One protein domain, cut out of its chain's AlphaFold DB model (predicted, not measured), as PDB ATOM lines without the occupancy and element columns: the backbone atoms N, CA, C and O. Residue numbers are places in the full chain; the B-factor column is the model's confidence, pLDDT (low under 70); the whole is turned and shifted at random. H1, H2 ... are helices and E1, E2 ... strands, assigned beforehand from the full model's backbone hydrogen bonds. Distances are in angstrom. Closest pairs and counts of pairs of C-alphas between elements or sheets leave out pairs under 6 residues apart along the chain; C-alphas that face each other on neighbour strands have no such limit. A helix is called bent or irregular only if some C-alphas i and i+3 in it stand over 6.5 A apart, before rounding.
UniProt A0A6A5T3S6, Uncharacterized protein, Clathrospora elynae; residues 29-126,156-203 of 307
ATOM      1  N   LEU A  29      25.144 -13.195  29.015       97.25
ATOM      2  CA  LEU A  29      24.759 -11.990  28.270       97.25
ATOM      3  C   LEU A  29      24.112 -10.942  29.175       97.25
ATOM      4  O   LEU A  29      24.400  -9.755  29.028       97.25
ATOM      5  N   ASN A  30      23.311 -11.353  30.161       97.31
ATOM      6  CA  ASN A  30      22.747 -10.418  31.143       97.31
ATOM      7  C   ASN A  30      23.845  -9.702  31.942       97.31
ATOM      8  O   ASN A  30      23.764  -8.490  32.147       97.31
ATOM      9  N   ALA A  31      24.899 -10.417  32.349       98.19
ATOM     10  CA  ALA A  31      26.040  -9.805  33.024       98.19
ATOM     11  C   ALA A  31      26.746  -8.802  32.100       98.19
ATOM     12  O   ALA A  31      27.012  -7.672  32.506       98.19
ATOM     13  N   LEU A  32      26.969  -9.164  30.834       98.00
ATOM     14  CA  LEU A  32      27.567  -8.274  29.836       98.00
ATOM     15  C   LEU A  32      26.719  -7.009  29.589       98.00
ATOM     16  O   LEU A  32      27.257  -5.900  29.527       98.00
ATOM     17  N   VAL A  33      25.394  -7.140  29.503       98.00
ATOM     18  CA  VAL A  33      24.461  -6.006  29.369       98.00
ATOM     19  C   VAL A  33      24.481  -5.122  30.620       98.00
ATOM     20  O   VAL A  33      24.524  -3.895  30.496       98.00
ATOM     21  N   ASN A  34      24.530  -5.714  31.816       97.50
ATOM     22  CA  ASN A  34      24.605  -4.980  33.082       97.50
ATOM     23  C   ASN A  34      25.871  -4.120  33.190       97.50
ATOM     24  O   ASN A  34      25.809  -3.012  33.722       97.50
ATOM     25  N   ILE A  35      27.000  -4.570  32.633       97.12
ATOM     26  CA  ILE A  35      28.216  -3.744  32.537       97.12
ATOM     27  C   ILE A  35      27.933  -2.480  31.724       97.12
ATOM     28  O   ILE A  35      28.348  -1.380  32.094       97.12
ATOM     29  N   SER A  36      27.190  -2.607  30.625       96.38
ATOM     30  CA  SER A  36      26.828  -1.441  29.832       96.38
ATOM     31  C   SER A  36      25.832  -0.529  30.555       96.38
ATOM     32  O   SER A  36      26.021   0.687  30.562       96.38
ATOM     33  N   ALA A  37      24.836  -1.097  31.244       96.62
ATOM     34  CA  ALA A  37      23.897  -0.346  32.083       96.62
ATOM     35  C   ALA A  37      24.622   0.472  33.165       96.62
ATOM     36  O   ALA A  37      24.333   1.652  33.350       96.62
ATOM     37  N   ALA A  38      25.626  -0.119  33.816       93.62
ATOM     38  CA  ALA A  38      26.415   0.547  34.848       93.62
ATOM     39  C   ALA A  38      27.270   1.710  34.314       93.62
ATOM     40  O   ALA A  38      27.535   2.662  35.044       93.62
ATOM     41  N   THR A  39      27.696   1.663  33.047       88.12
ATOM     42  CA  THR A  39      28.493   2.746  32.438       88.12
ATOM     43  C   THR A  39      27.643   3.899  31.902       88.12
ATOM     44  O   THR A  39      28.174   4.986  31.681       88.12
ATOM     45  N   LYS A  40      26.334   3.690  31.710       90.81
ATOM     46  CA  LYS A  40      25.389   4.687  31.181       90.81
ATOM     47  C   LYS A  40      24.071   4.677  31.978       90.81
ATOM     48  O   LYS A  40      23.045   4.286  31.420       90.81
ATOM     49  N   PRO A  41      24.069   5.117  33.251       88.81
ATOM     50  CA  PRO A  41      22.885   5.042  34.115       88.81
ATOM     51  C   PRO A  41      21.689   5.852  33.591       88.81
ATOM     52  O   PRO A  41      20.545   5.479  33.836       88.81
ATOM     53  N   ASP A  42      21.943   6.917  32.824       93.12
ATOM     54  CA  ASP A  42      20.898   7.776  32.248       93.12
ATOM     55  C   ASP A  42      20.297   7.223  30.941       93.12
ATOM     56  O   ASP A  42      19.330   7.773  30.411       93.12
ATOM     57  N   PHE A  43      20.858   6.141  30.389       94.06
ATOM     58  CA  PHE A  43      20.335   5.481  29.194       94.06
ATOM     59  C   PHE A  43      19.554   4.221  29.609       94.06
ATOM     60  O   PHE A  43      20.088   3.408  30.363       94.06
ATOM     61  N   PRO A  44      18.313   4.000  29.129       96.44
ATOM     62  CA  PRO A  44      17.427   2.948  29.641       96.44
ATOM     63  C   PRO A  44      17.789   1.551  29.099       96.44
ATOM     64  O   PRO A  44      16.981   0.885  28.452       96.44
ATOM     65  N   ILE A  45      19.018   1.095  29.353       97.06
ATOM     66  CA  ILE A  45      19.602  -0.128  28.784       97.06
ATOM     67  C   ILE A  45      18.777  -1.358  29.118       97.06
ATOM     68  O   ILE A  45      18.495  -2.138  28.217       97.06
ATOM     69  N   LEU A  46      18.354  -1.516  30.372       96.94
ATOM     70  CA  LEU A  46      17.618  -2.706  30.801       96.94
ATOM     71  C   LEU A  46      16.240  -2.808  30.133       96.94
ATOM     72  O   LEU A  46      15.855  -3.884  29.695       96.94
ATOM     73  N   HIS A  47      15.545  -1.682  29.960       97.50
ATOM     74  CA  HIS A  47      14.269  -1.645  29.240       97.50
ATOM     75  C   HIS A  47      14.453  -1.901  27.733       97.50
ATOM     76  O   HIS A  47      13.659  -2.591  27.096       97.50
ATOM     77  N   ILE A  48      15.519  -1.359  27.134       97.94
ATOM     78  CA  ILE A  48      15.851  -1.648  25.734       97.94
ATOM     79  C   ILE A  48      16.199  -3.131  25.567       97.94
ATOM     80  O   ILE A  48      15.751  -3.730  24.591       97.94
ATOM     81  N   TRP A  49      16.960  -3.698  26.508       98.00
ATOM     82  CA  TRP A  49      17.336  -5.105  26.546       98.00
ATOM     83  C   TRP A  49      16.107  -6.005  26.604       98.00
ATOM     84  O   TRP A  49      15.913  -6.801  25.695       98.00
ATOM     85  N   GLU A  50      15.214  -5.784  27.571       97.94
ATOM     86  CA  GLU A  50      13.939  -6.500  27.687       97.94
ATOM     87  C   GLU A  50      13.160  -6.494  26.362       97.94
ATOM     88  O   GLU A  50      12.764  -7.545  25.858       97.94
ATOM     89  N   ARG A  51      13.029  -5.322  25.728       98.19
ATOM     90  CA  ARG A  51      12.336  -5.188  24.442       98.19
ATOM     91  C   ARG A  51      13.010  -5.971  23.309       98.19
ATOM     92  O   ARG A  51      12.310  -6.583  22.504       98.19
ATOM     93  N   VAL A  52      14.341  -5.918  23.177       98.00
ATOM     94  CA  VAL A  52      15.033  -6.636  22.085       98.00
ATOM     95  C   VAL A  52      15.099  -8.142  22.334       98.00
ATOM     96  O   VAL A  52      15.021  -8.897  21.366       98.00
ATOM     97  N   SER A  53      15.169  -8.573  23.598       97.62
ATOM     98  CA  SER A  53      15.059  -9.975  24.005       97.62
ATOM     99  C   SER A  53      13.665 -10.521  23.710       97.62
ATOM    100  O   SER A  53      13.556 -11.584  23.105       97.62
ATOM    101  N   GLN A  54      12.603  -9.772  24.024       98.12
ATOM    102  CA  GLN A  54      11.239 -10.172  23.672       98.12
ATOM    103  C   GLN A  54      11.065 -10.288  22.153       98.12
ATOM    104  O   GLN A  54      10.606 -11.313  21.664       98.12
ATOM    105  N   ALA A  55      11.536  -9.298  21.387       97.88
ATOM    106  CA  ALA A  55      11.474  -9.348  19.925       97.88
ATOM    107  C   ALA A  55      12.261 -10.531  19.324       97.88
ATOM    108  O   ALA A  55      11.926 -11.009  18.241       97.88
ATOM    109  N   TYR A  56      13.326 -10.993  19.990       97.62
ATOM    110  CA  TYR A  56      14.017 -12.228  19.620       97.62
ATOM    111  C   TYR A  56      13.162 -13.466  19.892       97.62
ATOM    112  O   TYR A  56      13.042 -14.298  18.998       97.62
ATOM    113  N   LEU A  57      12.551 -13.575  21.074       97.25
ATOM    114  CA  LEU A  57      11.680 -14.704  21.415       97.25
ATOM    115  C   LEU A  57      10.480 -14.808  20.465       97.25
ATOM    116  O   LEU A  57      10.153 -15.912  20.028       97.25
ATOM    117  N   ASP A  58       9.882 -13.673  20.099       97.81
ATOM    118  CA  ASP A  58       8.778 -13.604  19.135       97.81
ATOM    119  C   ASP A  58       9.240 -14.091  17.751       97.81
ATOM    120  O   ASP A  58       8.669 -15.026  17.190       97.81
ATOM    121  N   ASP A  59      10.344 -13.535  17.232       97.50
ATOM    122  CA  ASP A  59      10.941 -13.953  15.957       97.50
ATOM    123  C   ASP A  59      11.286 -15.447  15.934       97.50
ATOM    124  O   ASP A  59      11.106 -16.119  14.913       97.50
ATOM    125  N   TYR A  60      11.844 -15.947  17.036       96.25
ATOM    126  CA  TYR A  60      12.268 -17.328  17.187       96.25
ATOM    127  C   TYR A  60      11.069 -18.267  17.167       96.25
ATOM    128  O   TYR A  60      11.063 -19.228  16.400       96.25
ATOM    129  N   THR A  61      10.040 -17.955  17.953       95.94
ATOM    130  CA  THR A  61       8.803 -18.739  18.036       95.94
ATOM    131  C   THR A  61       8.080 -18.754  16.693       95.94
ATOM    132  O   THR A  61       7.792 -19.828  16.168       95.94
ATOM    133  N   ASP A  62       7.890 -17.589  16.071       96.44
ATOM    134  CA  ASP A  62       7.236 -17.463  14.766       96.44
ATOM    135  C   ASP A  62       7.990 -18.202  13.660       96.44
ATOM    136  O   ASP A  62       7.389 -18.785  12.754       96.44
ATOM    137  N   THR A  63       9.322 -18.136  13.681       96.62
ATOM    138  CA  THR A  63      10.145 -18.821  12.682       96.62
ATOM    139  C   THR A  63      10.121 -20.327  12.917       96.62
ATOM    140  O   THR A  63       9.994 -21.077  11.952       96.62
ATOM    141  N   LEU A  64      10.198 -20.779  14.171       95.44
ATOM    142  CA  LEU A  64      10.149 -22.200  14.499       95.44
ATOM    143  C   LEU A  64       8.796 -22.810  14.126       95.44
ATOM    144  O   LEU A  64       8.785 -23.853  13.486       95.44
ATOM    145  N   GLU A  65       7.681 -22.130  14.403       96.56
ATOM    146  CA  GLU A  65       6.341 -22.587  14.004       96.56
ATOM    147  C   GLU A  65       6.190 -22.665  12.474       96.56
ATOM    148  O   GLU A  65       5.574 -23.584  11.947       96.56
ATOM    149  N   LYS A  66       6.803 -21.746  11.716       96.19
ATOM    150  CA  LYS A  66       6.798 -21.812  10.240       96.19
ATOM    151  C   LYS A  66       7.649 -22.955   9.691       96.19
ATOM    152  O   LYS A  66       7.319 -23.510   8.645       96.19
ATOM    153  N   LEU A  67       8.777 -23.252  10.338       95.81
ATOM    154  CA  LEU A  67       9.733 -24.263   9.876       95.81
ATOM    155  C   LEU A  67       9.391 -25.677  10.361       95.81
ATOM    156  O   LEU A  67       9.734 -26.639   9.678       95.81
ATOM    157  N   ALA A  68       8.723 -25.791  11.507       94.56
ATOM    158  CA  ALA A  68       8.306 -27.030  12.153       94.56
ATOM    159  C   ALA A  68       6.910 -26.851  12.800       94.56
ATOM    160  O   ALA A  68       6.808 -26.780  14.030       94.56
ATOM    161  N   PRO A  69       5.834 -26.762  11.989       95.06
ATOM    162  CA  PRO A  69       4.484 -26.482  12.479       95.06
ATOM    163  C   PRO A  69       4.007 -27.476  13.535       95.06
ATOM    164  O   PRO A  69       4.229 -28.683  13.408       95.06
ATOM    165  N   GLY A  70       3.342 -26.973  14.578       91.06
ATOM    166  CA  GLY A  70       2.848 -27.793  15.687       91.06
ATOM    167  C   GLY A  70       3.950 -28.496  16.488       91.06
ATOM    168  O   GLY A  70       3.683 -29.512  17.128       91.06
ATOM    169  N   GLY A  71       5.191 -27.998  16.427       90.81
ATOM    170  CA  GLY A  71       6.340 -28.599  17.103       90.81
ATOM    171  C   GLY A  71       6.881 -29.864  16.428       90.81
ATOM    172  O   GLY A  71       7.636 -30.606  17.055       90.81
ATOM    173  N   ALA A  72       6.520 -30.120  15.165       93.94
ATOM    174  CA  ALA A  72       7.012 -31.255  14.382       93.94
ATOM    175  C   ALA A  72       8.477 -31.051  13.952       93.94
ATOM    176  O   ALA A  72       8.780 -30.786  12.787       93.94
ATOM    177  N   LEU A  73       9.392 -31.124  14.919       96.62
ATOM    178  CA  LEU A  73      10.826 -30.990  14.686       96.62
ATOM    179  C   LEU A  73      11.368 -32.164  13.836       96.62
ATOM    180  O   LEU A  73      10.808 -33.262  13.885       96.62
ATOM    181  N   PRO A  74      12.465 -31.958  13.080       96.62
ATOM    182  CA  PRO A  74      13.107 -32.971  12.232       96.62
ATOM    183  C   PRO A  74      13.327 -34.339  12.888       96.62
ATOM    184  O   PRO A  74      13.534 -34.420  14.081       96.62
ATOM    185  N   THR A  75      13.391 -35.442  12.155       97.25
ATOM    186  CA  THR A  75      13.781 -36.739  12.766       97.25
ATOM    187  C   THR A  75      15.101 -37.267  12.227       97.25
ATOM    188  O   THR A  75      15.544 -38.342  12.617       97.25
ATOM    189  N   THR A  76      15.743 -36.516  11.332       97.69
ATOM    190  CA  THR A  76      17.063 -36.838  10.786       97.69
ATOM    191  C   THR A  76      18.037 -35.691  11.010       97.69
ATOM    192  O   THR A  76      17.653 -34.523  11.103       97.69
ATOM    193  N   ILE A  77      19.323 -36.029  11.094       97.12
ATOM    194  CA  ILE A  77      20.391 -35.066  11.377       97.12
ATOM    195  C   ILE A  77      20.545 -34.067  10.231       97.12
ATOM    196  O   ILE A  77      20.806 -32.890  10.468       97.12
ATOM    197  N   GLU A  78      20.346 -34.498   8.988       97.50
ATOM    198  CA  GLU A  78      20.384 -33.623   7.818       97.50
ATOM    199  C   GLU A  78      19.287 -32.555   7.892       97.50
ATOM    200  O   GLU A  78      19.565 -31.369   7.725       97.50
ATOM    201  N   GLN A  79      18.055 -32.953   8.220       97.69
ATOM    202  CA  GLN A  79      16.935 -32.024   8.367       97.69
ATOM    203  C   GLN A  79      17.110 -31.097   9.582       97.69
ATOM    204  O   GLN A  79      16.734 -29.927   9.518       97.69
ATOM    205  N   GLU A  80      17.708 -31.585  10.673       98.00
ATOM    206  CA  GLU A  80      18.064 -30.760  11.835       98.00
ATOM    207  C   GLU A  80      19.049 -29.650  11.453       98.00
ATOM    208  O   GLU A  80      18.842 -28.481  11.786       98.00
ATOM    209  N   LYS A  81      20.094 -29.992  10.694       97.75
ATOM    210  CA  LYS A  81      21.069 -29.020  10.184       97.75
ATOM    211  C   LYS A  81      20.409 -27.981   9.282       97.75
ATOM    212  O   LYS A  81      20.670 -26.789   9.427       97.75
ATOM    213  N   GLU A  82      19.514 -28.403   8.389       97.56
ATOM    214  CA  GLU A  82      18.754 -27.478   7.541       97.56
ATOM    215  C   GLU A  82      17.865 -26.529   8.358       97.56
ATOM    216  O   GLU A  82      17.775 -25.337   8.042       97.56
ATOM    217  N   LEU A  83      17.211 -27.030   9.411       97.38
ATOM    218  CA  LEU A  83      16.419 -26.214  10.331       97.38
ATOM    219  C   LEU A  83      17.296 -25.153  11.011       97.38
ATOM    220  O   LEU A  83      16.966 -23.966  10.973       97.38
ATOM    221  N   LEU A  84      18.429 -25.561  11.586       97.06
ATOM    222  CA  LEU A  84      19.363 -24.666  12.276       97.06
ATOM    223  C   LEU A  84      19.970 -23.620  11.337       97.06
ATOM    224  O   LEU A  84      20.072 -22.443  11.692       97.06
ATOM    225  N   GLN A  85      20.287 -24.011  10.103       96.69
ATOM    226  CA  GLN A  85      20.749 -23.085   9.075       96.69
ATOM    227  C   GLN A  85      19.694 -22.014   8.763       96.69
ATOM    228  O   GLN A  85      20.037 -20.841   8.609       96.69
ATOM    229  N   LYS A  86      18.408 -22.381   8.688       96.50
ATOM    230  CA  LYS A  86      17.316 -21.416   8.475       96.50
ATOM    231  C   LYS A  86      17.101 -20.519   9.700       96.50
ATOM    232  O   LYS A  86      16.856 -19.321   9.530       96.50
ATOM    233  N   LEU A  87      17.246 -21.064  10.912       96.19
ATOM    234  CA  LEU A  87      17.155 -20.316  12.173       96.19
ATOM    235  C   LEU A  87      18.277 -19.284  12.344       96.19
ATOM    236  O   LEU A  87      18.044 -18.256  12.975       96.19
ATOM    237  N   LYS A  88      19.438 -19.453  11.697       96.12
ATOM    238  CA  LYS A  88      20.518 -18.444  11.689       96.12
ATOM    239  C   LYS A  88      20.034 -17.037  11.308       96.12
ATOM    240  O   LYS A  88      20.545 -16.042  11.821       96.12
ATOM    241  N   ASN A  89      19.027 -16.924  10.439       95.88
ATOM    242  CA  ASN A  89      18.455 -15.627  10.068       95.88
ATOM    243  C   ASN A  89      17.783 -14.910  11.249       95.88
ATOM    244  O   ASN A  89      17.749 -13.681  11.269       95.88
ATOM    245  N   VAL A  90      17.228 -15.652  12.211       96.62
ATOM    246  CA  VAL A  90      16.672 -15.100  13.457       96.62
ATOM    247  C   VAL A  90      17.796 -14.561  14.332       96.62
ATOM    248  O   VAL A  90      17.737 -13.409  14.761       96.62
ATOM    249  N   GLU A  91      18.852 -15.355  14.513       96.62
ATOM    250  CA  GLU A  91      20.027 -14.971  15.301       96.62
ATOM    251  C   GLU A  91      20.675 -13.694  14.748       96.62
ATOM    252  O   GLU A  91      20.977 -12.755  15.488       96.62
ATOM    253  N   GLN A  92      20.775 -13.582  13.419       96.94
ATOM    254  CA  GLN A  92      21.300 -12.380  12.772       96.94
ATOM    255  C   GLN A  92      20.405 -11.152  12.998       96.94
ATOM    256  O   GLN A  92      20.919 -10.057  13.241       96.94
ATOM    257  N   ARG A  93      19.071 -11.296  12.934       96.88
ATOM    258  CA  ARG A  93      18.143 -10.189  13.242       96.88
ATOM    259  C   ARG A  93      18.275  -9.738  14.695       96.88
ATOM    260  O   ARG A  93      18.260  -8.534  14.948       96.88
ATOM    261  N   SER A  94      18.446 -10.683  15.622       96.31
ATOM    262  CA  SER A  94      18.688 -10.401  17.040       96.31
ATOM    263  C   SER A  94      19.956  -9.567  17.238       96.31
ATOM    264  O   SER A  94      19.898  -8.466  17.790       96.31
ATOM    265  N   LEU A  95      21.077 -10.017  16.669       96.56
ATOM    266  CA  LEU A  95      22.359  -9.309  16.728       96.56
ATOM    267  C   LEU A  95      22.268  -7.898  16.122       96.56
ATOM    268  O   LEU A  95      22.779  -6.933  16.699       96.56
ATOM    269  N   ASN A  96      21.566  -7.750  14.993       97.19
ATOM    270  CA  ASN A  96      21.352  -6.454  14.347       97.19
ATOM    271  C   ASN A  96      20.519  -5.504  15.220       97.19
ATOM    272  O   ASN A  96      20.838  -4.313  15.299       97.19
ATOM    273  N   ARG A  97      19.474  -6.005  15.897       97.69
ATOM    274  CA  ARG A  97      18.670  -5.212  16.843       97.69
ATOM    275  C   ARG A  97      19.507  -4.737  18.019       97.69
ATOM    276  O   ARG A  97      19.459  -3.552  18.339       97.69
ATOM    277  N   VAL A  98      20.292  -5.627  18.624       97.38
ATOM    278  CA  VAL A  98      21.187  -5.280  19.736       97.38
ATOM    279  C   VAL A  98      22.188  -4.214  19.299       97.38
ATOM    280  O   VAL A  98      22.294  -3.181  19.958       97.38
ATOM    281  N   SER A  99      22.826  -4.388  18.140       96.88
ATOM    282  CA  SER A  99      23.779  -3.407  17.603       96.88
ATOM    283  C   SER A  99      23.124  -2.042  17.349       96.88
ATOM    284  O   SER A  99      23.638  -1.007  17.766       96.88
ATOM    285  N   SER A 100      21.936  -2.033  16.738       97.25
ATOM    286  CA  SER A 100      21.200  -0.799  16.412       97.25
ATOM    287  C   SER A 100      20.606  -0.100  17.638       97.25
ATOM    288  O   SER A 100      20.271   1.080  17.582       97.25
ATOM    289  N   SER A 101      20.444  -0.820  18.749       97.12
ATOM    290  CA  SER A 101      19.831  -0.293  19.970       97.12
ATOM    291  C   SER A 101      20.740   0.649  20.765       97.12
ATOM    292  O   SER A 101      20.267   1.347  21.661       97.12
ATOM    293  N   GLY A 102      22.044   0.642  20.475       96.44
ATOM    294  CA  GLY A 102      23.035   1.398  21.234       96.44
ATOM    295  C   GLY A 102      23.307   0.840  22.634       96.44
ATOM    296  O   GLY A 102      23.996   1.513  23.406       96.44
ATOM    297  N   ILE A 103      22.823  -0.374  22.963       97.69
ATOM    298  CA  ILE A 103      23.100  -1.035  24.250       97.69
ATOM    299  C   ILE A 103      24.593  -0.979  24.539       97.69
ATOM    300  O   ILE A 103      24.947  -0.435  25.570       97.69
ATOM    301  N   PHE A 104      25.470  -1.386  23.616       97.56
ATOM    302  CA  PHE A 104      26.921  -1.402  23.857       97.56
ATOM    303  C   PHE A 104      27.674  -0.136  23.417       97.56
ATOM    304  O   PHE A 104      28.888  -0.054  23.593       97.56
ATOM    305  N   ALA A 105      26.991   0.884  22.887       96.69
ATOM    306  CA  ALA A 105      27.655   2.117  22.463       96.69
ATOM    307  C   ALA A 105      28.348   2.801  23.653       96.69
ATOM    308  O   ALA A 105      27.747   2.955  24.716       96.69
ATOM    309  N   GLY A 106      29.606   3.204  23.488       95.81
ATOM    310  CA  GLY A 106      30.419   3.816  24.542       95.81
ATOM    311  C   GLY A 106      31.106   2.832  25.494       95.81
ATOM    312  O   GLY A 106      31.912   3.268  26.312       95.81
ATOM    313  N   VAL A 107      30.856   1.521  25.385       96.62
ATOM    314  CA  VAL A 107      31.580   0.516  26.181       96.62
ATOM    315  C   VAL A 107      33.070   0.560  25.841       96.62
ATOM    316  O   VAL A 107      33.461   0.629  24.675       96.62
ATOM    317  N   THR A 108      33.913   0.527  26.872       96.62
ATOM    318  CA  THR A 108      35.376   0.563  26.754       96.62
ATOM    319  C   THR A 108      35.994  -0.749  27.228       96.62
ATOM    320  O   THR A 108      35.384  -1.487  28.003       96.62
ATOM    321  N   ARG A 109      37.239  -1.023  26.813       95.75
ATOM    322  CA  ARG A 109      38.004  -2.202  27.259       95.75
ATOM    323  C   ARG A 109      38.109  -2.271  28.784       95.75
ATOM    324  O   ARG A 109      37.705  -3.256  29.386       95.75
ATOM    325  N   THR A 110      38.551  -1.188  29.419       96.31
ATOM    326  CA  THR A 110      38.668  -1.103  30.886       96.31
ATOM    327  C   THR A 110      37.316  -1.223  31.594       96.31
ATOM    328  O   THR A 110      37.241  -1.771  32.696       96.31
ATOM    329  N   GLY A 111      36.239  -0.738  30.961       96.69
ATOM    330  CA  GLY A 111      34.871  -0.938  31.437       96.69
ATOM    331  C   GLY A 111      34.491  -2.418  31.468       96.69
ATOM    332  O   GLY A 111      34.008  -2.892  32.493       96.69
ATOM    333  N   LEU A 112      34.791  -3.162  30.396       97.25
ATOM    334  CA  LEU A 112      34.598  -4.615  30.343       97.25
ATOM    335  C   LEU A 112      35.450  -5.349  31.383       97.25
ATOM    336  O   LEU A 112      34.920  -6.185  32.102       97.25
ATOM    337  N   GLU A 113      36.733  -5.011  31.529       97.56
ATOM    338  CA  GLU A 113      37.626  -5.644  32.514       97.56
ATOM    339  C   GLU A 113      37.135  -5.435  33.957       97.56
ATOM    340  O   GLU A 113      37.170  -6.346  34.790       97.56
ATOM    341  N   THR A 114      36.671  -4.223  34.272       97.94
ATOM    342  CA  THR A 114      36.132  -3.890  35.597       97.94
ATOM    343  C   THR A 114      34.791  -4.558  35.843       97.94
ATOM    344  O   THR A 114      34.600  -5.170  36.895       97.94
ATOM    345  N   GLY A 115      33.900  -4.501  34.857       98.12
ATOM    346  CA  GLY A 115      32.593  -5.130  34.915       98.12
ATOM    347  C   GLY A 115      32.665  -6.654  35.024       98.12
ATOM    348  O   GLY A 115      31.971  -7.235  35.848       98.12
ATOM    349  N   ALA A 116      33.556  -7.304  34.272       98.38
ATOM    350  CA  ALA A 116      33.779  -8.748  34.333       98.38
ATOM    351  C   ALA A 116      34.259  -9.192  35.717       98.38
ATOM    352  O   ALA A 116      33.733 -10.147  36.287       98.38
ATOM    353  N   ARG A 117      35.217  -8.459  36.303       98.44
ATOM    354  CA  ARG A 117      35.666  -8.711  37.678       98.44
ATOM    355  C   ARG A 117      34.516  -8.567  38.670       98.44
ATOM    356  O   ARG A 117      34.354  -9.433  39.522       98.44
ATOM    357  N   GLN A 118      33.701  -7.519  38.535       98.31
ATOM    358  CA  GLN A 118      32.527  -7.332  39.383       98.31
ATOM    359  C   GLN A 118      31.527  -8.484  39.225       98.31
ATOM    360  O   GLN A 118      31.064  -9.016  40.234       98.31
ATOM    361  N   ALA A 119      31.243  -8.916  37.995       98.38
ATOM    362  CA  ALA A 119      30.329 -10.018  37.700       98.38
ATOM    363  C   ALA A 119      30.780 -11.342  38.341       98.38
ATOM    364  O   ALA A 119      29.952 -12.042  38.919       98.38
ATOM    365  N   ILE A 120      32.087 -11.636  38.335       98.38
ATOM    366  CA  ILE A 120      32.662 -12.786  39.055       98.38
ATOM    367  C   ILE A 120      32.513 -12.616  40.573       98.38
ATOM    368  O   ILE A 120      31.968 -13.487  41.243       98.38
ATOM    369  N   THR A 121      32.946 -11.481  41.135       97.75
ATOM    370  CA  THR A 121      32.915 -11.264  42.598       97.75
ATOM    371  C   THR A 121      31.505 -11.198  43.188       97.75
ATOM    372  O   THR A 121      31.329 -11.444  44.375       97.75
ATOM    373  N   SER A 122      30.506 -10.852  42.371       97.25
ATOM    374  CA  SER A 122      29.093 -10.783  42.764       97.25
ATOM    375  C   SER A 122      28.297 -12.033  42.389       97.25
ATOM    376  O   SER A 122      27.081 -12.037  42.566       97.25
ATOM    377  N   HIS A 123      28.958 -13.079  41.878       97.00
ATOM    378  CA  HIS A 123      28.333 -14.331  41.437       97.00
ATOM    379  C   HIS A 123      27.270 -14.165  40.333       97.00
ATOM    380  O   HIS A 123      26.427 -15.033  40.146       97.00
ATOM    381  N   GLN A 124      27.316 -13.075  39.558       97.50
ATOM    382  CA  GLN A 124      26.528 -12.968  38.322       97.50
ATOM    383  C   GLN A 124      27.097 -13.855  37.211       97.50
ATOM    384  O   GLN A 124      26.367 -14.278  36.321       97.50
ATOM    385  N   VAL A 125      28.404 -14.117  37.258       98.56
ATOM    386  CA  VAL A 125      29.077 -15.116  36.429       98.56
ATOM    387  C   VAL A 125      29.782 -16.085  37.364       98.56
ATOM    388  O   VAL A 125      30.621 -15.689  38.169       98.56
ATOM    389  N   GLU A 126      29.449 -17.363  37.241       98.31
ATOM    390  CA  GLU A 126      30.059 -18.439  38.012       98.31
ATOM    391  C   GLU A 126      30.636 -19.484  37.062       98.31
ATOM    392  O   GLU A 126      29.933 -19.988  36.179       98.31
ATOM    393  N   SER A 156      31.312 -10.890  23.373       97.44
ATOM    394  CA  SER A 156      32.638 -10.334  23.646       97.44
ATOM    395  C   SER A 156      33.656 -11.378  24.099       97.44
ATOM    396  O   SER A 156      33.675 -11.828  25.244       97.44
ATOM    397  N   CYS A 157      34.588 -11.691  23.199       97.25
ATOM    398  CA  CYS A 157      35.804 -12.444  23.484       97.25
ATOM    399  C   CYS A 157      36.587 -11.795  24.634       97.25
ATOM    400  O   CYS A 157      37.037 -12.485  25.553       97.25
ATOM    401  N   HIS A 158      36.694 -10.463  24.635       97.06
ATOM    402  CA  HIS A 158      37.389  -9.747  25.695       97.06
ATOM    403  C   HIS A 158      36.698  -9.860  27.068       97.06
ATOM    404  O   HIS A 158      37.375  -9.959  28.096       97.06
ATOM    405  N   PHE A 159      35.362  -9.890  27.107       98.31
ATOM    406  CA  PHE A 159      34.603 -10.152  28.331       98.31
ATOM    407  C   PHE A 159      34.875 -11.559  28.878       98.31
ATOM    408  O   PHE A 159      35.245 -11.681  30.046       98.31
ATOM    409  N   ILE A 160      34.802 -12.599  28.032       98.69
ATOM    410  CA  ILE A 160      35.155 -13.981  28.413       98.69
ATOM    411  C   ILE A 160      36.571 -14.028  28.998       98.69
ATOM    412  O   ILE A 160      36.788 -14.548  30.095       98.69
ATOM    413  N   HIS A 161      37.542 -13.439  28.289       98.31
ATOM    414  CA  HIS A 161      38.937 -13.384  28.734       98.31
ATOM    415  C   HIS A 161      39.074 -12.718  30.105       98.31
ATOM    416  O   HIS A 161      39.777 -13.221  30.983       98.31
ATOM    417  N   SER A 162      38.358 -11.614  30.312       98.25
ATOM    418  CA  SER A 162      38.371 -10.862  31.566       98.25
ATOM    419  C   SER A 162      37.737 -11.638  32.725       98.25
ATOM    420  O   SER A 162      38.286 -11.617  33.828       98.25
ATOM    421  N   CYS A 163      36.642 -12.369  32.493       98.75
ATOM    422  CA  CYS A 163      36.016 -13.245  33.491       98.75
ATOM    423  C   CYS A 163      36.956 -14.377  33.929       98.75
ATOM    424  O   CYS A 163      37.104 -14.638  35.127       98.75
ATOM    425  N   LEU A 164      37.642 -15.012  32.976       98.50
ATOM    426  CA  LEU A 164      38.631 -16.053  33.267       98.50
ATOM    427  C   LEU A 164      39.797 -15.508  34.093       98.50
ATOM    428  O   LEU A 164      40.120 -16.071  35.141       98.50
ATOM    429  N   ARG A 165      40.366 -14.362  33.693       98.06
ATOM    430  CA  ARG A 165      41.443 -13.706  34.451       98.06
ATOM    431  C   ARG A 165      41.012 -13.321  35.861       98.06
ATOM    432  O   ARG A 165      41.773 -13.533  36.801       98.06
ATOM    433  N   ALA A 166      39.804 -12.778  36.021       98.00
ATOM    434  CA  ALA A 166      39.250 -12.434  37.330       98.00
ATOM    435  C   ALA A 166      39.027 -13.665  38.226       98.00
ATOM    436  O   ALA A 166      39.065 -13.541  39.446       98.00
ATOM    437  N   SER A 167      38.866 -14.846  37.626       97.75
ATOM    438  CA  SER A 167      38.757 -16.135  38.319       97.75
ATOM    439  C   SER A 167      40.113 -16.819  38.559       97.75
ATOM    440  O   SER A 167      40.153 -17.974  38.973       97.75
ATOM    441  N   GLY A 168      41.233 -16.141  38.274       96.62
ATOM    442  CA  GLY A 168      42.582 -16.694  38.427       96.62
ATOM    443  C   GLY A 168      43.019 -17.645  37.307       96.62
ATOM    444  O   GLY A 168      44.066 -18.279  37.426       96.62
ATOM    445  N   ILE A 169      42.259 -17.742  36.211       96.50
ATOM    446  CA  ILE A 169      42.573 -18.601  35.067       96.50
ATOM    447  C   ILE A 169      43.326 -17.792  34.011       96.50
ATOM    448  O   ILE A 169      42.835 -16.784  33.497       96.50
ATOM    449  N   SER A 170      44.528 -18.252  33.661       93.56
ATOM    450  CA  SER A 170      45.375 -17.617  32.652       93.56
ATOM    451  C   SER A 170      45.353 -18.419  31.352       93.56
ATOM    452  O   SER A 170      46.072 -19.405  31.197       93.56
ATOM    453  N   ILE A 171      44.534 -17.977  30.398       94.19
ATOM    454  CA  ILE A 171      44.592 -18.440  29.009       94.19
ATOM    455  C   ILE A 171      44.919 -17.271  28.086       94.19
ATOM    456  O   ILE A 171      44.666 -16.101  28.391       94.19
ATOM    457  N   ALA A 172      45.500 -17.589  26.939       93.69
ATOM    458  CA  ALA A 172      45.853 -16.581  25.960       93.69
ATOM    459  C   ALA A 172      44.595 -16.122  25.197       93.69
ATOM    460  O   ALA A 172      43.780 -16.956  24.812       93.69
ATOM    461  N   GLU A 173      44.409 -14.817  24.977       92.50
ATOM    462  CA  GLU A 173      43.175 -14.261  24.379       92.50
ATOM    463  C   GLU A 173      42.889 -14.852  22.982       92.50
ATOM    464  O   GLU A 173      41.738 -15.084  22.632       92.50
ATOM    465  N   GLN A 174      43.929 -15.215  22.221       92.19
ATOM    466  CA  GLN A 174      43.809 -15.887  20.919       92.19
ATOM    467  C   GLN A 174      43.260 -17.320  20.984       92.19
ATOM    468  O   GLN A 174      42.933 -17.896  19.952       92.19
ATOM    469  N   SER A 175      43.189 -17.920  22.176       94.69
ATOM    470  CA  SER A 175      42.534 -19.216  22.378       94.69
ATOM    471  C   SER A 175      41.017 -19.085  22.530       94.69
ATOM    472  O   SER A 175      40.351 -20.092  22.727       94.69
ATOM    473  N   ILE A 176      40.454 -17.876  22.433       96.88
ATOM    474  CA  ILE A 176      39.018 -17.625  22.561       96.88
ATOM    475  C   ILE A 176      38.465 -17.172  21.208       96.88
ATOM    476  O   ILE A 176      38.712 -16.060  20.745       96.88
ATOM    477  N   MET A 177      37.675 -18.041  20.586       96.56
ATOM    478  CA  MET A 177      36.948 -17.784  19.350       96.56
ATOM    479  C   MET A 177      35.502 -17.412  19.689       96.56
ATOM    480  O   MET A 177      34.644 -18.275  19.848       96.56
ATOM    481  N   ALA A 178      35.237 -16.115  19.810       96.75
ATOM    482  CA  ALA A 178      33.900 -15.567  20.030       96.75
ATOM    483  C   ALA A 178      33.697 -14.307  19.176       96.75
ATOM    484  O   ALA A 178      34.591 -13.909  18.418       96.75
ATOM    485  N   ASN A 179      32.535 -13.667  19.287       97.38
ATOM    486  CA  ASN A 179      32.337 -12.335  18.719       97.38
ATOM    487  C   ASN A 179      33.021 -11.270  19.590       97.38
ATOM    488  O   ASN A 179      33.584 -11.571  20.641       97.38
ATOM    489  N   GLU A 180      32.981 -10.018  19.157       96.25
ATOM    490  CA  GLU A 180      33.535  -8.893  19.895       96.25
ATOM    491  C   GLU A 180      32.637  -7.660  19.812       96.25
ATOM    492  O   GLU A 180      32.007  -7.402  18.787       96.25
ATOM    493  N   ILE A 181      32.635  -6.859  20.876       96.44
ATOM    494  CA  ILE A 181      32.063  -5.512  20.849       96.44
ATOM    495  C   ILE A 181      33.066  -4.601  20.133       96.44
ATOM    496  O   ILE A 181      34.224  -4.490  20.550       96.44
ATOM    497  N   ASP A 182      32.643  -3.953  19.048       94.50
ATOM    498  CA  ASP A 182      33.528  -3.211  18.155       94.50
ATOM    499  C   ASP A 182      34.393  -2.174  18.888       94.50
ATOM    500  O   ASP A 182      34.023  -1.627  19.925       94.50
ATOM    501  N   LYS A 183      35.577  -1.896  18.331       92.50
ATOM    502  CA  LYS A 183      36.554  -0.903  18.821       92.50
ATOM    503  C   LYS A 183      37.152  -1.139  20.210       92.50
ATOM    504  O   LYS A 183      38.231  -0.601  20.464       92.50
ATOM    505  N   THR A 184      36.585  -2.002  21.051       89.75
ATOM    506  CA  THR A 184      37.112  -2.305  22.395       89.75
ATOM    507  C   THR A 184      38.571  -2.782  22.358       89.75
ATOM    508  O   THR A 184      39.389  -2.351  23.167       89.75
ATOM    509  N   ARG A 185      38.958  -3.575  21.351       85.38
ATOM    510  CA  ARG A 185      40.355  -4.002  21.122       85.38
ATOM    511  C   ARG A 185      41.295  -2.886  20.678       85.38
ATOM    512  O   ARG A 185      42.483  -2.944  20.963       85.38
ATOM    513  N   SER A 186      40.768  -1.868  19.999       84.19
ATOM    514  CA  SER A 186      41.539  -0.704  19.541       84.19
ATOM    515  C   SER A 186      41.770   0.340  20.639       84.19
ATOM    516  O   SER A 186      42.441   1.339  20.401       84.19
ATOM    517  N   GLY A 187      41.193   0.138  21.831       81.38
ATOM    518  CA  GLY A 187      41.276   1.081  22.947       81.38
ATOM    519  C   GLY A 187      40.357   2.301  22.817       81.38
ATOM    520  O   GLY A 187      40.408   3.183  23.669       81.38
ATOM    521  N   THR A 188      39.499   2.358  21.792       91.44
ATOM    522  CA  THR A 188      38.487   3.415  21.641       91.44
ATOM    523  C   THR A 188      37.104   2.926  22.089       91.44
ATOM    524  O   THR A 188      36.844   1.721  22.044       91.44
ATOM    525  N   PRO A 189      36.210   3.824  22.551       95.31
ATOM    526  CA  PRO A 189      34.848   3.439  22.907       95.31
ATOM    527  C   PRO A 189      34.099   2.807  21.728       95.31
ATOM    528  O   PRO A 189      34.201   3.269  20.586       95.31
ATOM    529  N   SER A 190      33.331   1.762  22.024       96.69
ATOM    530  CA  SER A 190      32.508   1.029  21.062       96.69
ATOM    531  C   SER A 190      31.445   1.909  20.398       96.69
ATOM    532  O   SER A 190      30.913   2.834  21.017       96.69
ATOM    533  N   THR A 191      31.092   1.606  19.144       96.00
ATOM    534  CA  THR A 191      29.888   2.167  18.502       96.00
ATOM    535  C   THR A 191      28.614   1.406  18.859       96.00
ATOM    536  O   THR A 191      27.520   1.891  18.590       96.00
ATOM    537  N   GLY A 192      28.750   0.252  19.511       95.81
ATOM    538  CA  GLY A 192      27.674  -0.641  19.921       95.81
ATOM    539  C   GLY A 192      27.513  -1.866  19.027       95.81
ATOM    540  O   GLY A 192      26.690  -2.723  19.333       95.81
ATOM    541  N   CYS A 193      28.292  -1.966  17.948       96.56
ATOM    542  CA  CYS A 193      28.214  -3.069  16.998       96.56
ATOM    543  C   CYS A 193      28.885  -4.335  17.540       96.56
ATOM    544  O   CYS A 193      29.967  -4.274  18.122       96.56
ATOM    545  N   ILE A 194      28.276  -5.488  17.267       96.19
ATOM    546  CA  ILE A 194      28.888  -6.799  17.501       96.19
ATOM    547  C   ILE A 194      29.543  -7.263  16.195       96.19
ATOM    548  O   ILE A 194      28.905  -7.286  15.142       96.19
ATOM    549  N   VAL A 195      30.824  -7.612  16.258       94.94
ATOM    550  CA  VAL A 195      31.678  -7.949  15.109       94.94
ATOM    551  C   VAL A 195      32.440  -9.255  15.352       94.94
ATOM    552  O   VAL A 195      32.447  -9.783  16.459       94.94
ATOM    553  N   ALA A 196      33.092  -9.804  14.329       93.00
ATOM    554  CA  ALA A 196      34.027 -10.917  14.512       93.00
ATOM    555  C   ALA A 196      35.344 -10.446  15.174       93.00
ATOM    556  O   ALA A 196      35.751  -9.296  15.007       93.00
ATOM    557  N   THR A 197      36.021 -11.339  15.909       83.19
ATOM    558  CA  THR A 197      37.230 -11.019  16.701       83.19
ATOM    559  C   THR A 197      38.496 -10.764  15.860       83.19
ATOM    560  O   THR A 197      39.359  -9.995  16.289       83.19
ATOM    561  N   THR A 198      38.626 -11.352  14.664       66.62
ATOM    562  CA  THR A 198      39.809 -11.187  13.798       66.62
ATOM    563  C   THR A 198      39.459 -10.894  12.329       66.62
ATOM    564  O   THR A 198      38.331 -11.047  11.885       66.62
ATOM    565  N   THR A 199      40.446 -10.338  11.619       50.16
ATOM    566  CA  THR A 199      40.452  -9.613  10.328       50.16
ATOM    567  C   THR A 199      39.707 -10.211   9.117       50.16
ATOM    568  O   THR A 199      39.436 -11.402   9.060       50.16
ATOM    569  N   LEU A 200      39.449  -9.336   8.123       43.91
ATOM    570  CA  LEU A 200      39.005  -9.564   6.728       43.91
ATOM    571  C   LEU A 200      38.593 -11.004   6.365       43.91
ATOM    572  O   LEU A 200      39.430 -11.849   6.064       43.91
ATOM    573  N   GLY A 201      37.280 -11.232   6.292       57.22
ATOM    574  CA  GLY A 201      36.681 -12.471   5.782       57.22
ATOM    575  C   GLY A 201      36.061 -13.364   6.854       57.22
ATOM    576  O   GLY A 201      35.316 -14.283   6.520       57.22
ATOM    577  N   GLU A 202      36.302 -13.085   8.136       74.88
ATOM    578  CA  GLU A 202      35.635 -13.785   9.228       74.88
ATOM    579  C   GLU A 202      34.237 -13.225   9.509       74.88
ATOM    580  O   GLU A 202      34.047 -12.022   9.682       74.88
ATOM    581  N   THR A 203      33.251 -14.118   9.590       89.06
ATOM    582  CA  THR A 203      31.884 -13.788  10.004       89.06
ATOM    583  C   THR A 203      31.704 -13.991  11.505       89.06
ATOM    584  O   THR A 203      32.433 -14.774  12.128       89.06
TER     585      THR A 203
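AT A GLANCE: This is residues 29 to 126 and 156 to 203 of the 307 residues of an uncharacterized protein of Clathrospora elynae (UniProt A0A6A5T3S6). A long helical hairpin, H2 and H3, reaches out as an arm from a head in which three shorter helices, H1, H4 and H5, come together with a small hairpin of two strands, E1 and E2. H1 folds back beside residues 45 to 49 of H2, H4 crosses H1, H5 packs on H4, and the two strands lie between residues 95 to 100 of H3 and residues 157 to 159 of H5. The printed part has 146 residues, with five named helices and then two named strands along the chain, H1 H2 H3 H4 H5 E1 E2; the sheet, E1 - E2, is antiparallel and the class is mostly helix. It is only just compact, close to loose, with a radius of gyration of the C-alphas of 17.3 A, and the C-alphas span 46 by 35 by 34 A.

HOW THE PARTS SIT: E1, residues 179 to 181, and E2, residues 194 to 196, form a hairpin, antiparallel at 134 degrees; N 180 and O 195 are within hydrogen-bond range at 2.8 A, as are N 195 and O 180 at 2.8 A. The closest C-alphas of E2 and H3, residues 77 to 100, are those of Ile 194 and Ser 99, 6.1 A apart. The closest C-alphas of E1 and H5, residues 157 to 166, are those of Glu 180 and Cys 157, 5.5 A apart. H5 touches H4, residues 109 to 121, the same way at a steep tilt of 48 degrees, closest at C-alphas Cys 163 and Ala 116, 5.1 A. H4 touches H1, residues 29 to 39, opposite ways at a steep tilt of 60 degrees, closest at C-alphas Gly 115 and Ile 35, 5.2 A. H1 and H2, residues 45 to 67, form a helical hairpin at a shallow tilt of 27 degrees; H2 touches H1 with residues 45 to 49 alone, closest at C-alphas Ile 45 and Ala 37, 5.4 A. H2 and H3 form another, also at 27 degrees, closest at C-alphas Tyr 56 and Ser 94, 5.6 A. H3 and H4 are apart. Every O i to N i+4 pair is within hydrogen-bond range in H1, H2, H4 and H5, and 18 of 20 are in H3.

IN THESE COORDINATES: H1 begins at C-alpha 29, (24.759, -11.990, 28.270), and measures 15.8 A. H2 measures 32.2 A; H3 begins at C-alpha 77, (20.391, -35.066, 11.377), and measures 34.6 A, with a kink of 26 degrees near residue 86. H3 is neither bent nor irregular, but only just: C-alphas 86 and 89 are 6.1 A apart. H4 measures 18.5 A, H5 14.3 A, and E1 and E2 7.2 A each; E2 ends at C-alpha 196, (34.027, -10.917, 14.512).

THE WHOLE: The two C-alphas farthest apart, those of Asp 42 and Thr 76, are 49.7 A apart. Residues 75 to 81, of which 77 to 81 belong to H3, stand free. Residues 127 to 155 are not printed, and C-alphas 126 and 156 are 16.7 A apart across this cut, in the link from H4 to H5. The links H5 to E1 and E1 to E2 are long, with 12 residues each. The mean pLDDT of the printed part is 94.7, and residues 198 to 201 are under 70.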